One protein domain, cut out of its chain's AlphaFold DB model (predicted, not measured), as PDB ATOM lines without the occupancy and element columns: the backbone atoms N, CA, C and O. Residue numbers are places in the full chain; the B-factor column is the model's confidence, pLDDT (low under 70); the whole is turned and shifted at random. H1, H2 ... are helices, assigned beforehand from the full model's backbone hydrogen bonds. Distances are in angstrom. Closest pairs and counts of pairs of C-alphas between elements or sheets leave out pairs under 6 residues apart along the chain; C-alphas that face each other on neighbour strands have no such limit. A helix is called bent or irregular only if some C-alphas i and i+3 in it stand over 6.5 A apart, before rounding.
ATOM      1  N   LEU A 595     207.907 213.999 164.157       78.38
ATOM      2  CA  LEU A 595     208.353 215.144 164.940       78.38
ATOM      3  C   LEU A 595     209.869 215.339 164.843       78.38
ATOM      4  O   LEU A 595     210.670 214.453 165.157       78.38
ATOM      5  N   ASP A 596     210.274 216.558 164.510       72.62
ATOM      6  CA  ASP A 596     211.635 217.016 164.720       72.62
ATOM      7  C   ASP A 596     211.940 217.136 166.222       72.62
ATOM      8  O   ASP A 596     211.059 217.223 167.085       72.62
ATOM      9  N   TRP A 597     213.227 217.116 166.564       56.72
ATOM     10  CA  TRP A 597     213.653 217.026 167.957       56.72
ATOM     11  C   TRP A 597     213.241 218.233 168.810       56.72
ATOM     12  O   TRP A 597     212.961 218.051 169.994       56.72
ATOM     13  N   ARG A 598     213.204 219.447 168.238       60.88
ATOM     14  CA  ARG A 598     212.850 220.668 168.982       60.88
ATOM     15  C   ARG A 598     211.375 220.644 169.324       60.88
ATOM     16  O   ARG A 598     210.998 220.937 170.455       60.88
ATOM     17  N   THR A 599     210.564 220.262 168.348       72.06
ATOM     18  CA  THR A 599     209.121 220.124 168.502       72.06
ATOM     19  C   THR A 599     208.788 219.028 169.509       72.06
ATOM     20  O   THR A 599     208.015 219.256 170.437       72.06
ATOM     21  N   ARG A 600     209.447 217.870 169.412       74.44
ATOM     22  CA  ARG A 600     209.279 216.764 170.361       74.44
ATOM     23  C   ARG A 600     209.632 217.149 171.800       74.44
ATOM     24  O   ARG A 600     208.869 216.827 172.708       74.44
ATOM     25  N   ASP A 601     210.750 217.843 172.017       60.84
ATOM     26  CA  ASP A 601     211.147 218.322 173.349       60.84
ATOM     27  C   ASP A 601     210.123 219.319 173.912       60.84
ATOM     28  O   ASP A 601     209.638 219.153 175.031       60.84
ATOM     29  N   ALA A 602     209.702 220.297 173.106       69.88
ATOM     30  CA  ALA A 602     208.706 221.283 173.517       69.88
ATOM     31  C   ALA A 602     207.368 220.637 173.928       69.88
ATOM     32  O   ALA A 602     206.797 220.996 174.962       69.88
ATOM     33  N   LEU A 603     206.887 219.654 173.158       77.25
ATOM     34  CA  LEU A 603     205.656 218.915 173.457       77.25
ATOM     35  C   LEU A 603     205.799 218.045 174.707       77.25
ATOM     36  O   LEU A 603     204.891 218.000 175.536       77.25
ATOM     37  N   HIS A 604     206.948 217.392 174.882       71.31
ATOM     38  CA  HIS A 604     207.228 216.580 176.063       71.31
ATOM     39  C   HIS A 604     207.222 217.425 177.348       71.31
ATOM     40  O   HIS A 604     206.582 217.054 178.334       71.31
ATOM     41  N   GLN A 605     207.861 218.600 177.328       69.75
ATOM     42  CA  GLN A 605     207.858 219.531 178.462       69.75
ATOM     43  C   GLN A 605     206.453 220.067 178.766       69.75
ATOM     44  O   GLN A 605     206.074 220.221 179.931       69.75
ATOM     45  N   MET A 606     205.658 220.330 177.726       77.12
ATOM     46  CA  MET A 606     204.265 220.747 177.873       77.12
ATOM     47  C   MET A 606     203.421 219.652 178.540       77.12
ATOM     48  O   MET A 606     202.684 219.943 179.484       77.12
ATOM     49  N   ALA A 607     203.600 218.395 178.126       75.62
ATOM     50  CA  ALA A 607     202.895 217.246 178.686       75.62
ATOM     51  C   ALA A 607     203.224 217.017 180.168       75.62
ATOM     52  O   ALA A 607     202.318 216.785 180.966       75.62
ATOM     53  N   LEU A 608     204.499 217.135 180.560       69.75
ATOM     54  CA  LEU A 608     204.934 216.999 181.958       69.75
ATOM     55  C   LEU A 608     204.397 218.114 182.862       69.75
ATOM     56  O   LEU A 608     204.120 217.885 184.038       69.75
ATOM     57  N   LYS A 609     204.254 219.332 182.331       72.31
ATOM     58  CA  LYS A 609     203.718 220.465 183.093       72.31
ATOM     59  C   LYS A 609     202.210 220.336 183.344       72.31
ATOM     60  O   LYS A 609     201.727 220.859 184.345       72.31
ATOM     61  N   GLY A 610     201.482 219.673 182.444       69.38
ATOM     62  CA  GLY A 610     200.024 219.539 182.504       69.38
ATOM     63  C   GLY A 610     199.490 218.309 183.252       69.38
ATOM     64  O   GLY A 610     198.325 218.314 183.634       69.38
ATOM     65  N   SER A 611     200.310 217.276 183.488       66.44
ATOM     66  CA  SER A 611     199.853 215.948 183.943       66.44
ATOM     67  C   SER A 611     199.836 215.697 185.463       66.44
ATOM     68  O   SER A 611     199.346 214.655 185.893       66.44
ATOM     69  N   GLY A 612     200.313 216.634 186.292       59.41
ATOM     70  CA  GLY A 612     200.294 216.513 187.763       59.41
ATOM     71  C   GLY A 612     201.371 215.588 188.369       59.41
ATOM     72  O   GLY A 612     202.235 215.066 187.665       59.41
ATOM     73  N   SER A 613     201.340 215.419 189.702       52.41
ATOM     74  CA  SER A 613     202.359 214.715 190.514       52.41
ATOM     75  C   SER A 613     202.539 213.238 190.160       52.41
ATOM     76  O   SER A 613     203.651 212.719 190.194       52.41
ATOM     77  N   ASP A 614     201.463 212.568 189.764       46.19
ATOM     78  CA  ASP A 614     201.438 211.105 189.651       46.19
ATOM     79  C   ASP A 614     202.167 210.631 188.379       46.19
ATOM     80  O   ASP A 614     202.854 209.609 188.373       46.19
ATOM     81  N   VAL A 615     202.117 211.431 187.305       47.78
ATOM     82  CA  VAL A 615     202.961 211.239 186.114       47.78
ATOM     83  C   VAL A 615     204.391 211.712 186.385       47.78
ATOM     84  O   VAL A 615     205.324 211.100 185.874       47.78
ATOM     85  N   GLN A 616     204.588 212.732 187.229       49.31
ATOM     86  CA  GLN A 616     205.898 213.200 187.713       49.31
ATOM     87  C   GLN A 616     206.669 212.140 188.520       49.31
ATOM     88  O   GLN A 616     207.898 212.113 188.462       49.31
ATOM     89  N   GLU A 617     205.975 211.266 189.252       44.44
ATOM     90  CA  GLU A 617     206.570 210.154 190.008       44.44
ATOM     91  C   GLU A 617     206.773 208.911 189.132       44.44
ATOM     92  O   GLU A 617     207.845 208.301 189.163       44.44
ATOM     93  N   ALA A 618     205.813 208.585 188.256       42.16
ATOM     94  CA  ALA A 618     205.931 207.471 187.306       42.16
ATOM     95  C   ALA A 618     207.025 207.675 186.231       42.16
ATOM     96  O   ALA A 618     207.440 206.720 185.573       42.16
ATOM     97  N   THR A 619     207.525 208.905 186.052       49.84
ATOM     98  CA  THR A 619     208.541 209.272 185.048       49.84
ATOM     99  C   THR A 619     209.959 209.463 185.602       49.84
ATOM    100  O   THR A 619     210.864 209.749 184.820       49.84
ATOM    101  N   GLN A 620     210.218 209.264 186.898       55.66
ATOM    102  CA  GLN A 620     211.553 209.490 187.488       55.66
ATOM    103  C   GLN A 620     212.560 208.344 187.316       55.66
ATOM    104  O   GLN A 620     213.711 208.469 187.733       55.66
ATOM    105  N   SER A 621     212.189 207.235 186.672       65.12
ATOM    106  CA  SER A 621     213.195 206.266 186.229       65.12
ATOM    107  C   SER A 621     213.906 206.827 185.005       65.12
ATOM    108  O   SER A 621     213.282 207.015 183.962       65.12
ATOM    109  N   TYR A 622     215.205 207.096 185.109       75.50
ATOM    110  CA  TYR A 622     216.009 207.601 183.993       75.50
ATOM    111  C   TYR A 622     216.478 206.509 183.009       75.50
ATOM    112  O   TYR A 622     217.055 206.807 181.961       75.50
ATOM    113  N   GLY A 623     216.185 205.246 183.321       72.31
ATOM    114  CA  GLY A 623     216.609 204.074 182.557       72.31
ATOM    115  C   GLY A 623     217.938 203.486 183.055       72.31
ATOM    116  O   GLY A 623     218.768 204.209 183.614       72.31
ATOM    117  N   PRO A 624     218.160 202.169 182.880       71.06
ATOM    118  CA  PRO A 624     219.336 201.458 183.403       71.06
ATOM    119  C   PRO A 624     220.676 201.956 182.826       71.06
ATOM    120  O   PRO A 624     221.719 201.817 183.458       71.06
ATOM    121  N   GLY A 625     220.658 202.575 181.647       78.00
ATOM    122  CA  GLY A 625     221.814 203.167 180.977       78.00
ATOM    123  C   GLY A 625     222.178 204.578 181.428       78.00
ATOM    124  O   GLY A 625     223.224 205.099 181.023       78.00
ATOM    125  N   PHE A 626     221.343 205.207 182.263       83.50
ATOM    126  CA  PHE A 626     221.480 206.617 182.621       83.50
ATOM    127  C   PHE A 626     222.818 206.927 183.265       83.50
ATOM    128  O   PHE A 626     223.463 207.893 182.880       83.50
ATOM    129  N   TRP A 627     223.286 206.089 184.190       83.56
ATOM    130  CA  TRP A 627     224.564 206.329 184.850       83.56
ATOM    131  C   TRP A 627     225.746 206.309 183.868       83.56
ATOM    132  O   TRP A 627     226.637 207.157 183.927       83.56
ATOM    133  N   SER A 628     225.730 205.376 182.912       83.75
ATOM    134  CA  SER A 628     226.738 205.308 181.850       83.75
ATOM    135  C   SER A 628     226.707 206.563 180.973       83.75
ATOM    136  O   SER A 628     227.737 207.201 180.754       83.75
ATOM    137  N   ALA A 629     225.511 206.976 180.550       83.94
ATOM    138  CA  ALA A 629     225.315 208.183 179.755       83.94
ATOM    139  C   ALA A 629     225.697 209.462 180.515       83.94
ATOM    140  O   ALA A 629     226.308 210.359 179.945       83.94
ATOM    141  N   PHE A 630     225.393 209.537 181.812       85.69
ATOM    142  CA  PHE A 630     225.706 210.678 182.668       85.69
ATOM    143  C   PHE A 630     227.213 210.869 182.794       85.69
ATOM    144  O   PHE A 630     227.699 211.989 182.647       85.69
ATOM    145  N   LYS A 631     227.977 209.781 182.965       85.38
ATOM    146  CA  LYS A 631     229.446 209.829 182.924       85.38
ATOM    147  C   LYS A 631     229.967 210.327 181.577       85.38
ATOM    148  O   LYS A 631     230.873 211.146 181.552       85.38
ATOM    149  N   GLN A 632     229.378 209.883 180.469       86.50
ATOM    150  CA  GLN A 632     229.767 210.328 179.128       86.50
ATOM    151  C   GLN A 632     229.415 211.804 178.878       86.50
ATOM    152  O   GLN A 632     230.176 212.516 178.237       86.50
ATOM    153  N   VAL A 633     228.294 212.299 179.401       84.31
ATOM    154  CA  VAL A 633     227.877 213.709 179.283       84.31
ATOM    155  C   VAL A 633     228.733 214.634 180.154       84.31
ATOM    156  O   VAL A 633     229.087 215.738 179.738       84.31
ATOM    157  N   THR A 634     229.086 214.183 181.359       83.94
ATOM    158  CA  THR A 634     229.888 214.943 182.337       83.94
ATOM    159  C   THR A 634     231.397 214.724 182.201       83.94
ATOM    160  O   THR A 634     232.173 215.321 182.952       83.94
ATOM    161  N   ALA A 635     231.824 213.911 181.227       81.88
ATOM    162  CA  ALA A 635     233.228 213.664 180.939       81.88
ATOM    163  C   ALA A 635     233.959 214.962 180.536       81.88
ATOM    164  O   ALA A 635     233.358 215.844 179.899       81.88
ATOM    165  N   PRO A 636     235.259 215.089 180.868       74.06
ATOM    166  CA  PRO A 636     236.072 216.232 180.469       74.06
ATOM    167  C   PRO A 636     236.061 216.456 178.953       74.06
ATOM    168  O   PRO A 636     236.076 215.513 178.158       74.06
ATOM    169  N   VAL A 637     236.059 217.722 178.535       59.38
ATOM    170  CA  VAL A 637     236.137 218.103 177.117       59.38
ATOM    171  C   VAL A 637     237.429 217.537 176.511       59.38
ATOM    172  O   VAL A 637     238.519 217.881 176.957       59.38
ATOM    173  N   GLY A 638     237.301 216.664 175.505       58.56
ATOM    174  CA  GLY A 638     238.423 215.949 174.877       58.56
ATOM    175  C   GLY A 638     238.435 214.437 175.125       58.56
ATOM    176  O   GLY A 638     239.122 213.722 174.396       58.56
ATOM    177  N   ASP A 639     237.645 213.935 176.080       72.50
ATOM    178  CA  ASP A 639     237.458 212.493 176.268       72.50
ATOM    179  C   ASP A 639     236.784 211.879 175.017       72.50
ATOM    180  O   ASP A 639     235.733 212.371 174.587       72.50
ATOM    181  N   PRO A 640     237.363 210.829 174.395       68.44
ATOM    182  CA  PRO A 640     236.809 210.201 173.195       68.44
ATOM    183  C   PRO A 640     235.429 209.568 173.411       68.44
ATOM    184  O   PRO A 640     234.706 209.374 172.437       68.44
ATOM    185  N   ASN A 641     235.058 209.277 174.659       75.69
ATOM    186  CA  ASN A 641     233.766 208.711 175.035       75.69
ATOM    187  C   ASN A 641     232.754 209.783 175.473       75.69
ATOM    188  O   ASN A 641     231.657 209.436 175.913       75.69
ATOM    189  N   ARG A 642     233.104 211.076 175.383       82.19
ATOM    190  CA  ARG A 642     232.214 212.168 175.776       82.19
ATOM    191  C   ARG A 642     231.049 212.316 174.801       82.19
ATOM    192  O   ARG A 642     231.260 212.527 173.608       82.19
ATOM    193  N   ILE A 643     229.825 212.333 175.323       79.12
ATOM    194  CA  ILE A 643     228.635 212.687 174.544       79.12
ATOM    195  C   ILE A 643     228.466 214.205 174.581       79.12
ATOM    196  O   ILE A 643     228.179 214.790 175.625       79.12
ATOM    197  N   SER A 644     228.663 214.850 173.430       77.50
ATOM    198  CA  SER A 644     228.484 216.299 173.249       77.50
ATOM    199  C   SER A 644     227.264 216.671 172.407       77.50
ATOM    200  O   SER A 644     226.937 217.852 172.307       77.50
ATOM    201  N   ASP A 645     226.631 215.681 171.777       77.19
ATOM    202  CA  ASP A 645     225.507 215.853 170.864       77.19
ATOM    203  C   ASP A 645     224.231 215.242 171.477       77.19
ATOM    204  O   ASP A 645     224.194 214.029 171.711       77.19
ATOM    205  N   PRO A 646     223.177 216.044 171.719       66.94
ATOM    206  CA  PRO A 646     221.883 215.550 172.185       66.94
ATOM    207  C   PRO A 646     221.294 214.413 171.330       66.94
ATOM    208  O   PRO A 646     220.589 213.555 171.863       66.94
ATOM    209  N   VAL A 647     221.611 214.341 170.029       63.88
ATOM    210  CA  VAL A 647     221.133 213.268 169.135       63.88
ATOM    211  C   VAL A 647     221.648 211.891 169.573       63.88
ATOM    212  O   VAL A 647     220.917 210.905 169.480       63.88
ATOM    213  N   GLN A 648     222.864 211.809 170.125       73.38
ATOM    214  CA  GLN A 648     223.439 210.551 170.622       73.38
ATOM    215  C   GLN A 648     222.724 210.035 171.880       73.38
ATOM    216  O   GLN A 648     222.607 208.827 172.077       73.38
ATOM    217  N   LEU A 649     222.209 210.934 172.726       74.44
ATOM    218  CA  LEU A 649     221.389 210.563 173.888       74.44
ATOM    219  C   LEU A 649     220.024 210.031 173.449       74.44
ATOM    220  O   LEU A 649     219.481 209.105 174.038       74.44
ATOM    221  N   MET A 650     219.490 210.592 172.371       66.06
ATOM    222  CA  MET A 650     218.182 210.250 171.832       66.06
ATOM    223  C   MET A 650     218.147 208.875 171.159       66.06
ATOM    224  O   MET A 650     217.152 208.168 171.272       66.06
ATOM    225  N   GLN A 651     219.251 208.462 170.527       73.19
ATOM    226  CA  GLN A 651     219.429 207.106 169.983       73.19
ATOM    227  C   GLN A 651     219.356 206.013 171.057       73.19
ATOM    228  O   GLN A 651     219.154 204.845 170.742       73.19
ATOM    229  N   ARG A 652     219.519 206.394 172.327       76.44
ATOM    230  CA  ARG A 652     219.458 205.502 173.483       76.44
ATOM    231  C   ARG A 652     218.074 205.461 174.144       76.44
ATOM    232  O   ARG A 652     217.893 204.707 175.097       76.44
ATOM    233  N   ALA A 653     217.102 206.226 173.635       69.44
ATOM    234  CA  ALA A 653     215.701 206.206 174.067       69.44
ATOM    235  C   ALA A 653     214.821 205.305 173.170       69.44
ATOM    236  O   ALA A 653     215.064 205.198 171.972       69.44
ATOM    237  N   GLY A 654     213.761 204.703 173.735       55.38
ATOM    238  CA  GLY A 654     212.744 203.921 172.999       55.38
ATOM    239  C   GLY A 654     212.656 202.434 173.394       55.38
ATOM    240  O   GLY A 654     213.320 202.016 174.345       55.38
ATOM    241  N   PRO A 655     211.827 201.613 172.712       41.22
ATOM    242  CA  PRO A 655     211.701 200.178 172.991       41.22
ATOM    243  C   PRO A 655     213.041 199.449 172.796       41.22
ATOM    244  O   PRO A 655     213.563 199.394 171.688       41.22
ATOM    245  N   GLY A 656     213.607 198.904 173.876       50.91
ATOM    246  CA  GLY A 656     214.929 198.254 173.869       50.91
ATOM    247  C   GLY A 656     216.124 199.197 174.076       50.91
ATOM    248  O   GLY A 656     217.252 198.716 174.165       50.91
ATOM    249  N   GLY A 657     215.893 200.510 174.190       67.38
ATOM    250  CA  GLY A 657     216.904 201.488 174.598       67.38
ATOM    251  C   GLY A 657     217.190 201.441 176.102       67.38
ATOM    252  O   GLY A 657     216.365 200.980 176.893       67.38
ATOM    253  N   ASP A 658     218.367 201.919 176.508       74.06
ATOM    254  CA  ASP A 658     218.802 201.915 177.908       74.06
ATOM    255  C   ASP A 658     218.466 203.216 178.665       74.06
ATOM    256  O   ASP A 658     218.619 203.265 179.887       74.06
ATOM    257  N   LEU A 659     217.954 204.246 177.980       78.06
ATOM    258  CA  LEU A 659     217.474 205.498 178.573       78.06
ATOM    259  C   LEU A 659     215.959 205.658 178.435       78.06
ATOM    260  O   LEU A 659     215.359 205.352 177.405       78.06
ATOM    261  N   THR A 660     215.336 206.235 179.459       73.56
ATOM    262  CA  THR A 660     213.988 206.800 179.319       73.56
ATOM    263  C   THR A 660     214.075 208.217 178.762       73.56
ATOM    264  O   THR A 660     215.129 208.854 178.808       73.56
ATOM    265  N   LEU A 661     212.958 208.763 178.278       67.56
ATOM    266  CA  LEU A 661     212.911 210.168 177.868       67.56
ATOM    267  C   LEU A 661     213.261 211.134 178.997       67.56
ATOM    268  O   LEU A 661     213.949 212.118 178.754       67.56
ATOM    269  N   SER A 662     212.845 210.836 180.228       72.94
ATOM    270  CA  SER A 662     213.243 211.616 181.399       72.94
ATOM    271  C   SER A 662     214.754 211.571 181.601       72.94
ATOM    272  O   SER A 662     215.358 212.588 181.926       72.94
ATOM    273  N   GLY A 663     215.378 210.411 181.355       76.06
ATOM    274  CA  GLY A 663     216.830 210.261 181.376       76.06
ATOM    275  C   GLY A 663     217.504 211.086 180.286       76.06
ATOM    276  O   GLY A 663     218.432 211.832 180.574       76.06
ATOM    277  N   VAL A 664     217.006 211.023 179.050       74.19
ATOM    278  CA  VAL A 664     217.511 211.834 177.929       74.19
ATOM    279  C   VAL A 664     217.345 213.330 178.198       74.19
ATOM    280  O   VAL A 664     218.270 214.095 177.933       74.19
ATOM    281  N   SER A 665     216.208 213.749 178.752       72.56
ATOM    282  CA  SER A 665     215.917 215.139 179.113       72.56
ATOM    283  C   SER A 665     216.872 215.643 180.196       72.56
ATOM    284  O   SER A 665     217.524 216.671 180.013       72.56
ATOM    285  N   GLU A 666     217.064 214.873 181.269       78.31
ATOM    286  CA  GLU A 666     217.994 215.217 182.350       78.31
ATOM    287  C   GLU A 666     219.459 215.233 181.878       78.31
ATOM    288  O   GLU A 666     220.239 216.110 182.256       78.31
ATOM    289  N   LEU A 667     219.845 214.313 180.990       83.31
ATOM    290  CA  LEU A 667     221.182 214.280 180.386       83.31
ATOM    291  C   LEU A 667     221.403 215.445 179.423       83.31
ATOM    292  O   LEU A 667     222.474 216.043 179.424       83.31
ATOM    293  N   THR A 668     220.386 215.815 178.647       77.88
ATOM    294  CA  THR A 668     220.431 216.978 177.751       77.88
ATOM    295  C   THR A 668     220.502 218.274 178.554       77.88
ATOM    296  O   THR A 668     221.292 219.160 178.236       77.88
ATOM    297  N   ARG A 669     219.753 218.374 179.656       78.50
ATOM    298  CA  ARG A 669     219.838 219.482 180.613       78.50
ATOM    299  C   ARG A 669     221.217 219.552 181.266       78.50
ATOM    300  O   ARG A 669     221.806 220.627 181.316       78.50
ATOM    301  N   THR A 670     221.769 218.420 181.701       79.94
ATOM    302  CA  THR A 670     223.124 218.337 182.270       79.94
ATOM    303  C   THR A 670     224.185 218.755 181.247       79.94
ATOM    304  O   THR A 670     225.086 219.529 181.576       79.94
ATOM    305  N   LEU A 671     224.034 218.327 179.990       78.38
ATOM    306  CA  LEU A 671     224.872 218.732 178.862       78.38
ATOM    307  C   LEU A 671     224.814 220.250 178.632       78.38
ATOM    308  O   LEU A 671     225.857 220.878 178.479       78.38
ATOM    309  N   GLN A 672     223.618 220.844 178.653       73.94
ATOM    310  CA  GLN A 672     223.420 222.289 178.507       73.94
ATOM    311  C   GLN A 672     223.971 223.080 179.700       73.94
ATOM    312  O   GLN A 672     224.561 224.138 179.507       73.94
ATOM    313  N   MET A 673     223.802 222.590 180.933       70.00
ATOM    314  CA  MET A 673     224.363 223.221 182.134       70.00
ATOM    315  C   MET A 673     225.890 223.239 182.083       70.00
ATOM    316  O   MET A 673     226.489 224.289 182.282       70.00
ATOM    317  N   GLY A 674     226.520 222.123 181.705       64.12
ATOM    318  CA  GLY A 674     227.977 222.043 181.556       64.12
ATOM    319  C   GLY A 674     228.553 222.885 180.409       64.12
ATOM    320  O   GLY A 674     229.768 222.987 180.297       64.12
ATOM    321  N   GLN A 675     227.711 223.470 179.552       64.44
ATOM    322  CA  GLN A 675     228.120 224.388 178.481       64.44
ATOM    323  C   GLN A 675     228.064 225.868 178.897       64.44
ATOM    324  O   GLN A 675     228.538 226.715 178.143       64.44
ATOM    325  N   LYS A 676     227.473 226.201 180.056       57.75
ATOM    326  CA  LYS A 676     227.246 227.596 180.476       57.75
ATOM    327  C   LYS A 676     228.479 228.259 181.087       57.75
ATOM    328  O   LYS A 676     228.708 229.437 180.824       57.75
ATOM    329  N   SER A 677     229.270 227.527 181.868       59.53
ATOM    330  CA  SER A 677     230.518 228.023 182.457       59.53
ATOM    331  C   SER A 677     231.465 226.877 182.835       59.53
ATOM    332  O   SER A 677     231.056 225.720 182.943       59.53
ATOM    333  N   VAL A 678     232.745 227.204 183.049       56.59
ATOM    334  CA  VAL A 678     233.752 226.252 183.556       56.59
ATOM    335  C   VAL A 678     233.390 225.779 184.970       56.59
ATOM    336  O   VAL A 678     233.559 224.600 185.282       56.59
ATOM    337  N   ASP A 679     232.814 226.665 185.786       67.31
ATOM    338  CA  ASP A 679     232.356 226.348 187.142       67.31
ATOM    339  C   ASP A 679     231.204 225.332 187.115       67.31
ATOM    340  O   ASP A 679     231.221 224.356 187.865       67.31
ATOM    341  N   ASP A 680     230.259 225.469 186.178       69.25
ATOM    342  CA  ASP A 680     229.166 224.504 185.986       69.25
ATOM    343  C   ASP A 680     229.679 223.131 185.519       69.25
ATOM    344  O   ASP A 680     229.131 222.084 185.884       69.25
ATOM    345  N   GLN A 681     230.756 223.106 184.727       69.50
ATOM    346  CA  GLN A 681     231.400 221.859 184.319       69.50
ATOM    347  C   GLN A 681     232.103 221.180 185.503       69.50
ATOM    348  O   GLN A 681     231.944 219.971 185.678       69.50
ATOM    349  N   ALA A 682     232.821 221.936 186.338       74.88
ATOM    350  CA  ALA A 682     233.452 221.417 187.552       74.88
ATOM    351  C   ALA A 682     232.408 220.840 188.520       74.88
ATOM    352  O   ALA A 682     232.567 219.724 189.019       74.88
ATOM    353  N   VAL A 683     231.287 221.542 188.696       82.75
ATOM    354  CA  VAL A 683     230.138 221.066 189.474       82.75
ATOM    355  C   VAL A 683     229.578 219.760 188.897       82.75
ATOM    356  O   VAL A 683     229.320 218.819 189.646       82.75
ATOM    357  N   ASN A 684     229.445 219.637 187.573       82.00
ATOM    358  CA  ASN A 684     228.991 218.401 186.925       82.00
ATOM    359  C   ASN A 684     229.973 217.228 187.078       82.00
ATOM    360  O   ASN A 684     229.546 216.096 187.319       82.00
ATOM    361  N   THR A 685     231.280 217.478 186.997       81.38
ATOM    362  CA  THR A 685     232.305 216.462 187.282       81.38
ATOM    363  C   THR A 685     232.260 216.023 188.750       81.38
ATOM    364  O   THR A 685     232.380 214.832 189.053       81.38
ATOM    365  N   SER A 686     232.004 216.948 189.678       84.19
ATOM    366  CA  SER A 686     231.812 216.624 191.093       84.19
ATOM    367  C   SER A 686     230.508 215.873 191.359       84.19
ATOM    368  O   SER A 686     230.529 214.911 192.128       84.19
ATOM    369  N   ARG A 687     229.403 216.199 190.670       89.25
ATOM    370  CA  ARG A 687     228.167 215.390 190.684       89.25
ATOM    371  C   ARG A 687     228.470 213.947 190.290       89.25
ATOM    372  O   ARG A 687     228.112 213.031 191.025       89.25
ATOM    373  N   ALA A 688     229.180 213.738 189.180       86.00
ATOM    374  CA  ALA A 688     229.578 212.402 188.748       86.00
ATOM    375  C   ALA A 688     230.465 211.700 189.795       86.00
ATOM    376  O   ALA A 688     230.229 210.544 190.134       86.00
ATOM    377  N   SER A 689     231.432 212.396 190.386       83.81
ATOM    378  CA  SER A 689     232.316 211.807 191.402       83.81
ATOM    379  C   SER A 689     231.550 211.330 192.644       83.81
ATOM    380  O   SER A 689     231.782 210.221 193.126       83.81
ATOM    381  N   PHE A 690     230.588 212.118 193.133       89.69
ATOM    382  CA  PHE A 690     229.781 211.752 194.301       89.69
ATOM    383  C   PHE A 690     228.734 210.675 194.013       89.69
ATOM    384  O   PHE A 690     228.478 209.835 194.875       89.69
ATOM    385  N   ILE A 691     228.164 210.643 192.809       88.00
ATOM    386  CA  ILE A 691     227.303 209.532 192.395       88.00
ATOM    387  C   ILE A 691     228.130 208.245 192.264       88.00
ATOM    388  O   ILE A 691     227.677 207.190 192.698       88.00
ATOM    389  N   ASN A 692     229.365 208.318 191.753       85.75
ATOM    390  CA  ASN A 692     230.263 207.162 191.709       85.75
ATOM    391  C   ASN A 692     230.632 206.670 193.118       85.75
ATOM    392  O   ASN A 692     230.588 205.474 193.377       85.75
ATOM    393  N   TYR A 693     230.917 207.590 194.046       87.31
ATOM    394  CA  TYR A 693     231.125 207.271 195.464       87.31
ATOM    395  C   TYR A 693     229.901 206.586 196.088       87.31
ATOM    396  O   TYR A 693     230.022 205.603 196.815       87.31
ATOM    397  N   ALA A 694     228.697 207.067 195.780       87.69
ATOM    398  CA  ALA A 694     227.483 206.421 196.252       87.69
ATOM    399  C   ALA A 694     227.294 205.028 195.651       87.69
ATOM    400  O   ALA A 694     226.872 204.123 196.367       87.69
ATOM    401  N   LYS A 695     227.648 204.833 194.375       85.06
ATOM    402  CA  LYS A 695     227.628 203.519 193.727       85.06
ATOM    403  C   LYS A 695     228.577 202.547 194.420       85.06
ATOM    404  O   LYS A 695     228.155 201.464 194.812       85.06
ATOM    405  N   SER A 696     229.819 202.957 194.669       82.06
ATOM    406  CA  SER A 696     230.809 202.097 195.321       82.06
ATOM    407  C   SER A 696     230.403 201.700 196.739       82.06
ATOM    408  O   SER A 696     230.599 200.553 197.138       82.06
ATOM    409  N   ARG A 697     229.744 202.599 197.481       83.88
ATOM    410  CA  ARG A 697     229.180 202.287 198.800       83.88
ATOM    411  C   ARG A 697     227.926 201.421 198.745       83.88
ATOM    412  O   ARG A 697     227.814 200.494 199.543       83.88
ATOM    413  N   LEU A 698     226.996 201.713 197.837       83.06
ATOM    414  CA  LEU A 698     225.718 201.011 197.750       83.06
ATOM    415  C   LEU A 698     225.837 199.637 197.105       83.06
ATOM    416  O   LEU A 698     225.055 198.786 197.491       83.06
ATOM    417  N   SER A 699     226.752 199.404 196.159       76.06
ATOM    418  CA  SER A 699     226.847 198.148 195.393       76.06
ATOM    419  C   SER A 699     228.206 197.444 195.477       76.06
ATOM    420  O   SER A 699     228.422 196.473 194.756       76.06
ATOM    421  N   PHE A 700     229.127 197.942 196.308       75.38
ATOM    422  CA  PHE A 700     230.474 197.385 196.523       75.38
ATOM    423  C   PHE A 700     231.350 197.281 195.254       75.38
ATOM    424  O   PHE A 700     232.267 196.469 195.180       75.38
ATOM    425  N   GLU A 701     231.087 198.115 194.239       63.91
ATOM    426  CA  GLU A 701     231.693 197.995 192.898       63.91
ATOM    427  C   GLU A 701     233.226 198.191 192.878       63.91
ATOM    428  O   GLU A 701     233.905 197.586 192.047       63.91
ATOM    429  N   ASP A 702     233.770 198.966 193.824       59.81
ATOM    430  CA  ASP A 702     235.203 199.281 193.945       59.81
ATOM    431  C   ASP A 702     235.948 198.373 194.954       59.81
ATOM    432  O   ASP A 702     236.983 198.768 195.485       59.81
ATOM    433  N   ASP A 703     235.458 197.167 195.270       57.84
ATOM    434  CA  ASP A 703     236.164 196.231 196.166       57.84
ATOM    435  C   ASP A 703     237.528 195.802 195.559       57.84
ATOM    436  O   ASP A 703     237.633 194.838 194.800       57.84
ATOM    437  N   THR A 704     238.604 196.530 195.888       45.00
ATOM    438  CA  THR A 704     239.959 196.391 195.309       45.00
ATOM    439  C   THR A 704     240.777 195.204 195.853       45.00
ATOM    440  O   THR A 704     242.006 195.216 195.793       45.00
ATOM    441  N   GLY A 705     240.123 194.186 196.421       45.78
ATOM    442  CA  GLY A 705     240.756 192.960 196.925       45.78
ATOM    443  C   GLY A 705     240.785 191.820 195.889       45.78
ATOM    444  O   GLY A 705     240.196 191.946 194.817       45.78
ATOM    445  N   PRO A 706     241.428 190.673 196.191       39.97
ATOM    446  CA  PRO A 706     241.459 189.508 195.294       39.97
ATOM    447  C   PRO A 706     240.073 188.883 195.031       39.97
ATOM    448  O   PRO A 706     239.915 188.134 194.071       39.97
ATOM    449  N   ILE A 707     239.056 189.225 195.833       46.22
ATOM    450  CA  ILE A 707     237.667 188.779 195.677       46.22
ATOM    451  C   ILE A 707     236.798 189.991 195.323       46.22
ATOM    452  O   ILE A 707     236.646 190.902 196.135       46.22
ATOM    453  N   LYS A 708     236.205 189.987 194.122       54.31
ATOM    454  CA  LYS A 708     235.202 190.982 193.710       54.31
ATOM    455  C   LYS A 708     233.817 190.551 194.178       54.31
ATOM    456  O   LYS A 708     233.326 189.503 193.755       54.31
ATOM    457  N   ILE A 709     233.169 191.378 194.990       60.88
ATOM    458  CA  ILE A 709     231.818 191.121 195.491       60.88
ATOM    459  C   ILE A 709     230.827 191.817 194.552       60.88
ATOM    460  O   ILE A 709     230.895 193.024 194.346       60.88
ATOM    461  N   ARG A 710     229.915 191.053 193.938       59.28
ATOM    462  CA  ARG A 710     228.802 191.617 193.159       59.28
ATOM    463  C   ARG A 710     227.565 191.666 194.036       59.28
ATOM    464  O   ARG A 710     227.133 190.624 194.519       59.28
ATOM    465  N   ASP A 711     226.982 192.850 194.191       72.69
ATOM    466  CA  ASP A 711     225.755 193.057 194.956       72.69
ATOM    467  C   ASP A 711     224.619 193.612 194.075       72.69
ATOM    468  O   ASP A 711     224.433 194.831 193.972       72.69
ATOM    469  N   PRO A 712     223.826 192.721 193.448       68.88
ATOM    470  CA  PRO A 712     222.712 193.109 192.584       68.88
ATOM    471  C   PRO A 712     221.642 193.939 193.302       68.88
ATOM    472  O   PRO A 712     220.973 194.766 192.685       68.88
ATOM    473  N   LYS A 713     221.468 193.732 194.614       75.88
ATOM    474  CA  LYS A 713     220.494 194.469 195.429       75.88
ATOM    475  C   LYS A 713     220.968 195.903 195.648       75.88
ATOM    476  O   LYS A 713     220.189 196.840 195.482       75.88
ATOM    477  N   GLY A 714     222.250 196.075 195.953       79.38
ATOM    478  CA  GLY A 714     222.910 197.372 196.024       79.38
ATOM    479  C   GLY A 714     222.865 198.154 194.711       79.38
ATOM    480  O   GLY A 714     222.534 199.340 194.694       79.38
ATOM    481  N   GLU A 715     223.115 197.472 193.592       76.81
ATOM    482  CA  GLU A 715     223.042 198.058 192.250       76.81
ATOM    483  C   GLU A 715     221.609 198.474 191.866       76.81
ATOM    484  O   GLU A 715     221.400 199.541 191.282       76.81
ATOM    485  N   ALA A 716     220.601 197.687 192.254       75.62
ATOM    486  CA  ALA A 716     219.198 198.044 192.060       75.62
ATOM    487  C   ALA A 716     218.798 199.287 192.874       75.62
ATOM    488  O   ALA A 716     218.162 200.191 192.327       75.62
ATOM    489  N   ILE A 717     219.201 199.374 194.148       80.00
ATOM    490  CA  ILE A 717     218.954 200.550 195.004       80.00
ATOM    491  C   ILE A 717     219.637 201.791 194.414       80.00
ATOM    492  O   ILE A 717     219.028 202.859 194.336       80.00
ATOM    493  N   PHE A 718     220.871 201.647 193.929       84.25
ATOM    494  CA  PHE A 718     221.600 202.735 193.289       84.25
ATOM    495  C   PHE A 718     220.857 203.290 192.060       84.25
ATOM    496  O   PHE A 718     220.567 204.487 191.996       84.25
ATOM    497  N   ASN A 719     220.496 202.421 191.111       73.25
ATOM    498  CA  ASN A 719     219.892 202.840 189.845       73.25
ATOM    499  C   ASN A 719     218.447 203.340 189.997       73.25
ATOM    500  O   ASN A 719     218.063 204.305 189.340       73.25
ATOM    501  N   SER A 720     217.640 202.689 190.841       74.25
ATOM    502  CA  SER A 720     216.196 202.963 190.927       74.25
ATOM    503  C   SER A 720     215.799 203.948 192.025       74.25
ATOM    504  O   SER A 720     214.719 204.524 191.944       74.25
ATOM    505  N   GLN A 721     216.646 204.164 193.038       81.56
ATOM    506  CA  GLN A 721     216.308 205.016 194.185       81.56
ATOM    507  C   GLN A 721     217.324 206.136 194.390       81.56
ATOM    508  O   GLN A 721     216.939 207.302 194.503       81.56
ATOM    509  N   PHE A 722     218.620 205.813 194.412       86.75
ATOM    510  CA  PHE A 722     219.645 206.806 194.720       86.75
ATOM    511  C   PHE A 722     219.781 207.864 193.630       86.75
ATOM    512  O   PHE A 722     219.681 209.053 193.928       86.75
ATOM    513  N   VAL A 723     219.977 207.452 192.373       84.62
ATOM    514  CA  VAL A 723     220.209 208.389 191.265       84.62
ATOM    515  C   VAL A 723     219.029 209.357 191.068       84.62
ATOM    516  O   VAL A 723     219.280 210.564 191.066       84.62
ATOM    517  N   PRO A 724     217.756 208.910 190.992       79.75
ATOM    518  CA  PRO A 724     216.619 209.828 190.892       79.75
ATOM    519  C   PRO A 724     216.511 210.789 192.084       79.75
ATOM    520  O   PRO A 724     216.364 211.998 191.896       79.75
ATOM    521  N   LYS A 725     216.673 210.288 193.319       83.31
ATOM    522  CA  LYS A 725     216.588 211.121 194.530       83.31
ATOM    523  C   LYS A 725     217.724 212.137 194.614       83.31
ATOM    524  O   LYS A 725     217.495 213.263 195.052       83.31
ATOM    525  N   PHE A 726     218.934 211.757 194.203       89.12
ATOM    526  CA  PHE A 726     220.084 212.653 194.120       89.12
ATOM    527  C   PHE A 726     219.820 213.788 193.133       89.12
ATOM    528  O   PHE A 726     219.946 214.948 193.521       89.12
ATOM    529  N   MET A 727     219.389 213.473 191.906       83.69
ATOM    530  CA  MET A 727     219.111 214.494 190.888       83.69
ATOM    531  C   MET A 727     217.995 215.437 191.327       83.69
ATOM    532  O   MET A 727     218.179 216.649 191.286       83.69
ATOM    533  N   ALA A 728     216.888 214.904 191.851       81.50
ATOM    534  CA  ALA A 728     215.767 215.713 192.320       81.50
ATOM    535  C   ALA A 728     216.141 216.615 193.510       81.50
ATOM    536  O   ALA A 728     215.760 217.785 193.553       81.50
ATOM    537  N   SER A 729     216.911 216.092 194.470       84.12
ATOM    538  CA  SER A 729     217.347 216.859 195.646       84.12
ATOM    539  C   SER A 729     218.352 217.950 195.269       84.12
ATOM    540  O   SER A 729     218.268 219.064 195.785       84.12
ATOM    541  N   TYR A 730     219.261 217.653 194.337       85.31
ATOM    542  CA  TYR A 730     220.210 218.617 193.786       85.31
ATOM    543  C   TYR A 730     219.495 219.728 192.999       85.31
ATOM    544  O   TYR A 730     219.753 220.916 193.204       85.31
ATOM    545  N   ASP A 731     218.539 219.367 192.144       80.00
ATOM    546  CA  ASP A 731     217.740 220.330 191.385       80.00
ATOM    547  C   ASP A 731     216.890 221.214 192.304       80.00
ATOM    548  O   ASP A 731     216.831 222.430 192.120       80.00
ATOM    549  N   ALA A 732     216.268 220.643 193.338       81.75
ATOM    550  CA  ALA A 732     215.523 221.411 194.332       81.75
ATOM    551  C   ALA A 732     216.426 222.383 195.110       81.75
ATOM    552  O   ALA A 732     216.023 223.518 195.372       81.75
ATOM    553  N   TRP A 733     217.644 221.958 195.457       85.44
ATOM    554  CA  TRP A 733     218.641 222.782 196.143       85.44
ATOM    555  C   TRP A 733     219.073 223.982 195.295       85.44
ATOM    556  O   TRP A 733     218.999 225.127 195.742       85.44
ATOM    557  N   THR A 734     219.460 223.731 194.047       81.56
ATOM    558  CA  THR A 734     219.939 224.773 193.128       81.56
ATOM    559  C   THR A 734     218.824 225.722 192.687       81.56
ATOM    560  O   THR A 734     219.047 226.926 192.575       81.56
ATOM    561  N   LYS A 735     217.583 225.238 192.541       77.69
ATOM    562  CA  LYS A 735     216.410 226.076 192.230       77.69
ATOM    563  C   LYS A 735     216.044 227.052 193.355       77.69
ATOM    564  O   LYS A 735     215.409 228.069 193.090       77.69
ATOM    565  N   GLN A 736     216.467 226.780 194.591       82.62
ATOM    566  CA  GLN A 736     216.371 227.714 195.723       82.62
ATOM    567  C   GLN A 736     217.494 228.769 195.728       82.62
ATOM    568  O   GLN A 736     217.568 229.566 196.658       82.62
ATOM    569  N   GLY A 737     218.380 228.770 194.723       80.75
ATOM    570  CA  GLY A 737     219.516 229.688 194.627       80.75
ATOM    571  C   GLY A 737     220.669 229.363 195.581       80.75
ATOM    572  O   GLY A 737     221.528 230.211 195.801       80.75
ATOM    573  N   LYS A 738     220.684 228.164 196.178       86.56
ATOM    574  CA  LYS A 738     221.744 227.728 197.096       86.56
ATOM    575  C   LYS A 738     222.964 227.218 196.330       86.56
ATOM    576  O   LYS A 738     222.826 226.649 195.248       86.56
ATOM    577  N   ASP A 739     224.141 227.383 196.931       86.69
ATOM    578  CA  ASP A 739     225.425 226.979 196.352       86.69
ATOM    579  C   ASP A 739     225.480 225.450 196.116       86.69
ATOM    580  O   ASP A 739     225.341 224.686 197.082       86.69
ATOM    581  N   PRO A 740     225.686 224.983 194.868       87.50
ATOM    582  CA  PRO A 740     225.834 223.565 194.539       87.50
ATOM    583  C   PRO A 740     226.891 222.820 195.366       87.50
ATOM    584  O   PRO A 740     226.696 221.649 195.699       87.50
ATOM    585  N   TRP A 741     227.991 223.478 195.741       89.06
ATOM    586  CA  TRP A 741     229.092 222.842 196.474       89.06
ATOM    587  C   TRP A 741     228.729 222.489 197.916       89.06
ATOM    588  O   TRP A 741     229.242 221.516 198.464       89.06
ATOM    589  N   GLN A 742     227.783 223.215 198.514       90.12
ATOM    590  CA  GLN A 742     227.254 222.889 199.840       90.12
ATOM    591  C   GLN A 742     226.379 221.628 199.824       90.12
ATOM    592  O   GLN A 742     226.253 220.947 200.843       90.12
ATOM    593  N   PHE A 743     225.788 221.298 198.671       90.31
ATOM    594  CA  PHE A 743     225.062 220.046 198.486       90.31
ATOM    595  C   PHE A 743     226.025 218.873 198.266       90.31
ATOM    596  O   PHE A 743     225.867 217.827 198.897       90.31
ATOM    597  N   LEU A 744     227.042 219.059 197.414       92.00
ATOM    598  CA  LEU A 744     228.023 218.046 197.003       92.00
ATOM    599  C   LEU A 744     229.103 217.793 198.070       92.00
ATOM    600  O   LEU A 744     230.287 218.043 197.857       92.00
ATOM    601  N   THR A 745     228.693 217.272 199.225       92.12
ATOM    602  CA  THR A 745     229.588 216.910 200.335       92.12
ATOM    603  C   THR A 745     229.414 215.453 200.734       92.12
ATOM    604  O   THR A 745     228.312 214.907 200.674       92.12
ATOM    605  N   LYS A 746     230.495 214.816 201.195       89.06
ATOM    606  CA  LYS A 746     230.480 213.405 201.607       89.06
ATOM    607  C   LYS A 746     229.397 213.117 202.656       89.06
ATOM    608  O   LYS A 746     228.673 212.141 202.506       89.06
ATOM    609  N   ASP A 747     229.226 214.000 203.637       91.62
ATOM    610  CA  ASP A 747     228.235 213.848 204.709       91.62
ATOM    611  C   ASP A 747     226.789 213.850 204.198       91.62
ATOM    612  O   ASP A 747     225.962 213.070 204.672       91.62
ATOM    613  N   ASN A 748     226.461 214.714 203.232       89.62
ATOM    614  CA  ASN A 748     225.122 214.735 202.639       89.62
ATOM    615  C   ASN A 748     224.853 213.450 201.854       89.62
ATOM    616  O   ASN A 748     223.765 212.882 201.950       89.62
ATOM    617  N   ILE A 749     225.856 212.969 201.119       91.62
ATOM    618  CA  ILE A 749     225.746 211.740 200.334       91.62
ATOM    619  C   ILE A 749     225.657 210.507 201.235       91.62
ATOM    620  O   ILE A 749     224.792 209.667 201.004       91.62
ATOM    621  N   ASP A 750     226.455 210.428 202.303       89.25
ATOM    622  CA  ASP A 750     226.375 209.347 203.292       89.25
ATOM    623  C   ASP A 750     224.994 209.319 203.974       89.25
ATOM    624  O   ASP A 750     224.382 208.258 204.050       89.25
ATOM    625  N   LYS A 751     224.414 210.473 204.346       90.25
ATOM    626  CA  LYS A 751     223.035 210.537 204.878       90.25
ATOM    627  C   LYS A 751     221.987 210.039 203.878       90.25
ATOM    628  O   LYS A 751     221.019 209.389 204.272       90.25
ATOM    629  N   MET A 752     222.151 210.356 202.591       89.44
ATOM    630  CA  MET A 752     221.256 209.864 201.536       89.44
ATOM    631  C   MET A 752     221.368 208.346 201.358       89.44
ATOM    632  O   MET A 752     220.337 207.696 201.190       89.44
ATOM    633  N   ILE A 753     222.586 207.801 201.419       89.50
ATOM    634  CA  ILE A 753     222.877 206.363 201.333       89.50
ATOM    635  C   ILE A 753     222.308 205.624 202.545       89.50
ATOM    636  O   ILE A 753     221.529 204.689 202.369       89.50
ATOM    637  N   ASP A 754     222.633 206.065 203.760       87.38
ATOM    638  CA  ASP A 754     222.244 205.397 205.006       87.38
ATOM    639  C   ASP A 754     220.718 205.356 205.182       87.38
ATOM    640  O   ASP A 754     220.176 204.393 205.728       87.38
ATOM    641  N   GLY A 755     220.009 206.368 204.665       83.06
ATOM    642  CA  GLY A 755     218.545 206.399 204.626       83.06
ATOM    643  C   GLY A 755     217.908 205.432 203.617       83.06
ATOM    644  O   GLY A 755     216.712 205.171 203.718       83.06
ATOM    645  N   MET A 756     218.668 204.913 202.647       84.62
ATOM    646  CA  MET A 756     218.212 203.897 201.682       84.62
ATOM    647  C   MET A 756     218.663 202.491 202.074       84.62
ATOM    648  O   MET A 756     217.944 201.519 201.853       84.62
ATOM    649  N   ARG A 757     219.867 202.380 202.640       82.44
ATOM    650  CA  ARG A 757     220.462 201.117 203.056       82.44
ATOM    651  C   ARG A 757     221.390 201.360 204.239       82.44
ATOM    652  O   ARG A 757     222.427 201.995 204.091       82.44
ATOM    653  N   SER A 758     221.027 200.837 205.409       81.75
ATOM    654  CA  SER A 758     221.816 201.056 206.628       81.75
ATOM    655  C   SER A 758     223.205 200.399 206.549       81.75
ATOM    656  O   SER A 758     223.359 199.364 205.887       81.75
ATOM    657  N   PRO A 759     224.214 200.914 207.282       74.88
ATOM    658  CA  PRO A 759     225.528 200.275 207.393       74.88
ATOM    659  C   PRO A 759     225.461 198.799 207.809       74.88
ATOM    660  O   PRO A 759     226.195 197.973 207.269       74.88
ATOM    661  N   THR A 760     224.533 198.447 208.704       70.38
ATOM    662  CA  THR A 760     224.304 197.066 209.150       70.38
ATOM    663  C   THR A 760     223.776 196.177 208.023       70.38
ATOM    664  O   THR A 760     224.287 195.078 207.829       70.38
ATOM    665  N   GLN A 761     222.801 196.650 207.238       70.69
ATOM    666  CA  GLN A 761     222.281 195.905 206.081       70.69
ATOM    667  C   GLN A 761     223.335 195.750 204.982       70.69
ATOM    668  O   GLN A 761     223.436 194.684 204.386       70.69
ATOM    669  N   MET A 762     224.146 196.785 204.734       76.88
ATOM    670  CA  MET A 762     225.274 196.692 203.803       76.88
ATOM    671  C   MET A 762     226.289 195.641 204.262       76.88
ATOM    672  O   MET A 762     226.717 194.826 203.454       76.88
ATOM    673  N   ALA A 763     226.635 195.604 205.553       65.69
ATOM    674  CA  ALA A 763     227.533 194.587 206.098       65.69
ATOM    675  C   ALA A 763     226.952 193.164 205.967       65.69
ATOM    676  O   ALA A 763     227.662 192.252 205.550       65.69
ATOM    677  N   GLN A 764     225.658 192.980 206.252       63.16
ATOM    678  CA  GLN A 764     224.957 191.696 206.114       63.16
ATOM    679  C   GLN A 764     224.903 191.207 204.661       63.16
ATOM    680  O   GLN A 764     225.250 190.064 204.368       63.16
ATOM    681  N   ASP A 765     224.501 192.079 203.740       68.06
ATOM    682  CA  ASP A 765     224.397 191.738 202.323       68.06
ATOM    683  C   ASP A 765     225.792 191.513 201.698       68.06
ATOM    684  O   ASP A 765     225.945 190.652 200.830       68.06
ATOM    685  N   LYS A 766     226.839 192.207 202.180       66.94
ATOM    686  CA  LYS A 766     228.236 191.961 201.781       66.94
ATOM    687  C   LYS A 766     228.707 190.562 202.194       66.94
ATOM    688  O   LYS A 766     229.361 189.884 201.403       66.94
ATOM    689  N   ILE A 767     228.338 190.098 203.391       59.22
ATOM    690  CA  ILE A 767     228.621 188.730 203.862       59.22
ATOM    691  C   ILE A 767     227.906 187.701 202.970       59.22
ATOM    692  O   ILE A 767     228.547 186.776 202.471       59.22
ATOM    693  N   ALA A 768     226.621 187.912 202.673       59.59
ATOM    694  CA  ALA A 768     225.839 187.028 201.803       59.59
ATOM    695  C   ALA A 768     226.363 186.967 200.349       59.59
ATOM    696  O   ALA A 768     226.343 185.910 199.719       59.59
ATOM    697  N   ALA A 769     226.868 188.080 199.810       55.50
ATOM    698  CA  ALA A 769     227.440 188.148 198.462       55.50
ATOM    699  C   ALA A 769     228.873 187.568 198.373       55.50
ATOM    700  O   ALA A 769     229.297 187.075 197.321       55.50
TER     701      ALA A 769
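Overview. This is residues 595 to 769 of the 889 residues of an uncharacterized protein of Rhizobium sp. BK313 (UniProt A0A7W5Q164). A long helix, H6, runs through the middle of an irregular helical cluster, with H3 and H5 packed on one side of it, H4 beyond them on H5, and H9 on the other side. The bent helix H7 folds back beside H6, while H1 with H2 and, far from them, H10 lie on the outside. The printed part has 175 residues with ten named helices, H1 to H10 in order along the chain, and no named strand; its class is all helix. The whole is compact, with a radius of gyration of the C-alphas of 17.0 A, and spans 51 by 35 by 34 A.

Along the chain. H1, residues 597 to 610, begins with C-alpha 597 at (213.653, 217.026, 167.957) and is 20.1 A long from first to last C-alpha. H2 is residues 613 to 618, H3 residues 626 to 634 and H4 residues 646 to 650. H5, residues 661 to 673, measures 17.9 A. H6, residues 678 to 699, measures 31.3 A from C-alpha 678 at (233.752, 226.252, 183.556). H7, residues 712 to 735, was assigned as one helix by its hydrogen bonds but is bent, with C-alphas 720 and 723 6.8 A apart. Its arms are H7a, residues 712 to 720, and H7b, residues 723 to 735, 18.1 A long. H8 is residues 740 to 743 and H9 residues 746 to 754. H10, residues 759 to 769, measures 15.2 A and ends with C-alpha 769 at (227.440, 188.148, 198.462).

Arrangement. H6 is the hub, touching four helices. Its residues 681 to 688 touch H3 at a shallow tilt of 29 degrees, opposite ways; the closest C-alphas, of Thr 634 and Thr 685, are 5.7 A apart. H5 and H6 form a helical hairpin that only just touches, with 3 pairs of C-alphas within 8 A, the closest being Met 673 and Asp 680 at 6.3 A. H6 and H7a form another, at a shallow tilt of 32 degrees, only just short of steep, with the C-alphas of Ser 699 and Gly 714 closest at 4.1 A. Residues 690 to 698 of H6 touch H9; the closest C-alphas, of Ala 694 and Ile 753, are 6.9 A apart. H3 and H5 touch at a shallow tilt of 17 degrees, the same way, closest at the C-alphas of Val 633 and Leu 671, 5.9 A. H4 touches H5, with the C-alphas of Leu 649 and Val 664 closest at 5.7 A. H8 touches residues 730 to 734 of H7b, with the C-alphas of Thr 734 and Pro 740 closest at 6.2 A. H1 and H5 are near each other, as are H7a and H10. H1 and H2 are close but not clearly touching, with the C-alphas of Leu 608 and Gln 616 closest at 7.0 A. Every O i to N i+4 pair is within hydrogen-bond range in H1 to H6, H7a, H7b, H9 and H10; H8 is too short for such a pair.

Size, cuts and confidence. The two C-alphas farthest apart, of Gly 610 and Pro 706, are 52.7 A apart. The printed part has no cut. The links H3 to H4 and H6 to H7 are long, and residues 609 to 614 stand free. The mean pLDDT of the printed part is 74.0; 56 residues are under 70, among them 610 to 621, 701 to 710 and 763 to 769.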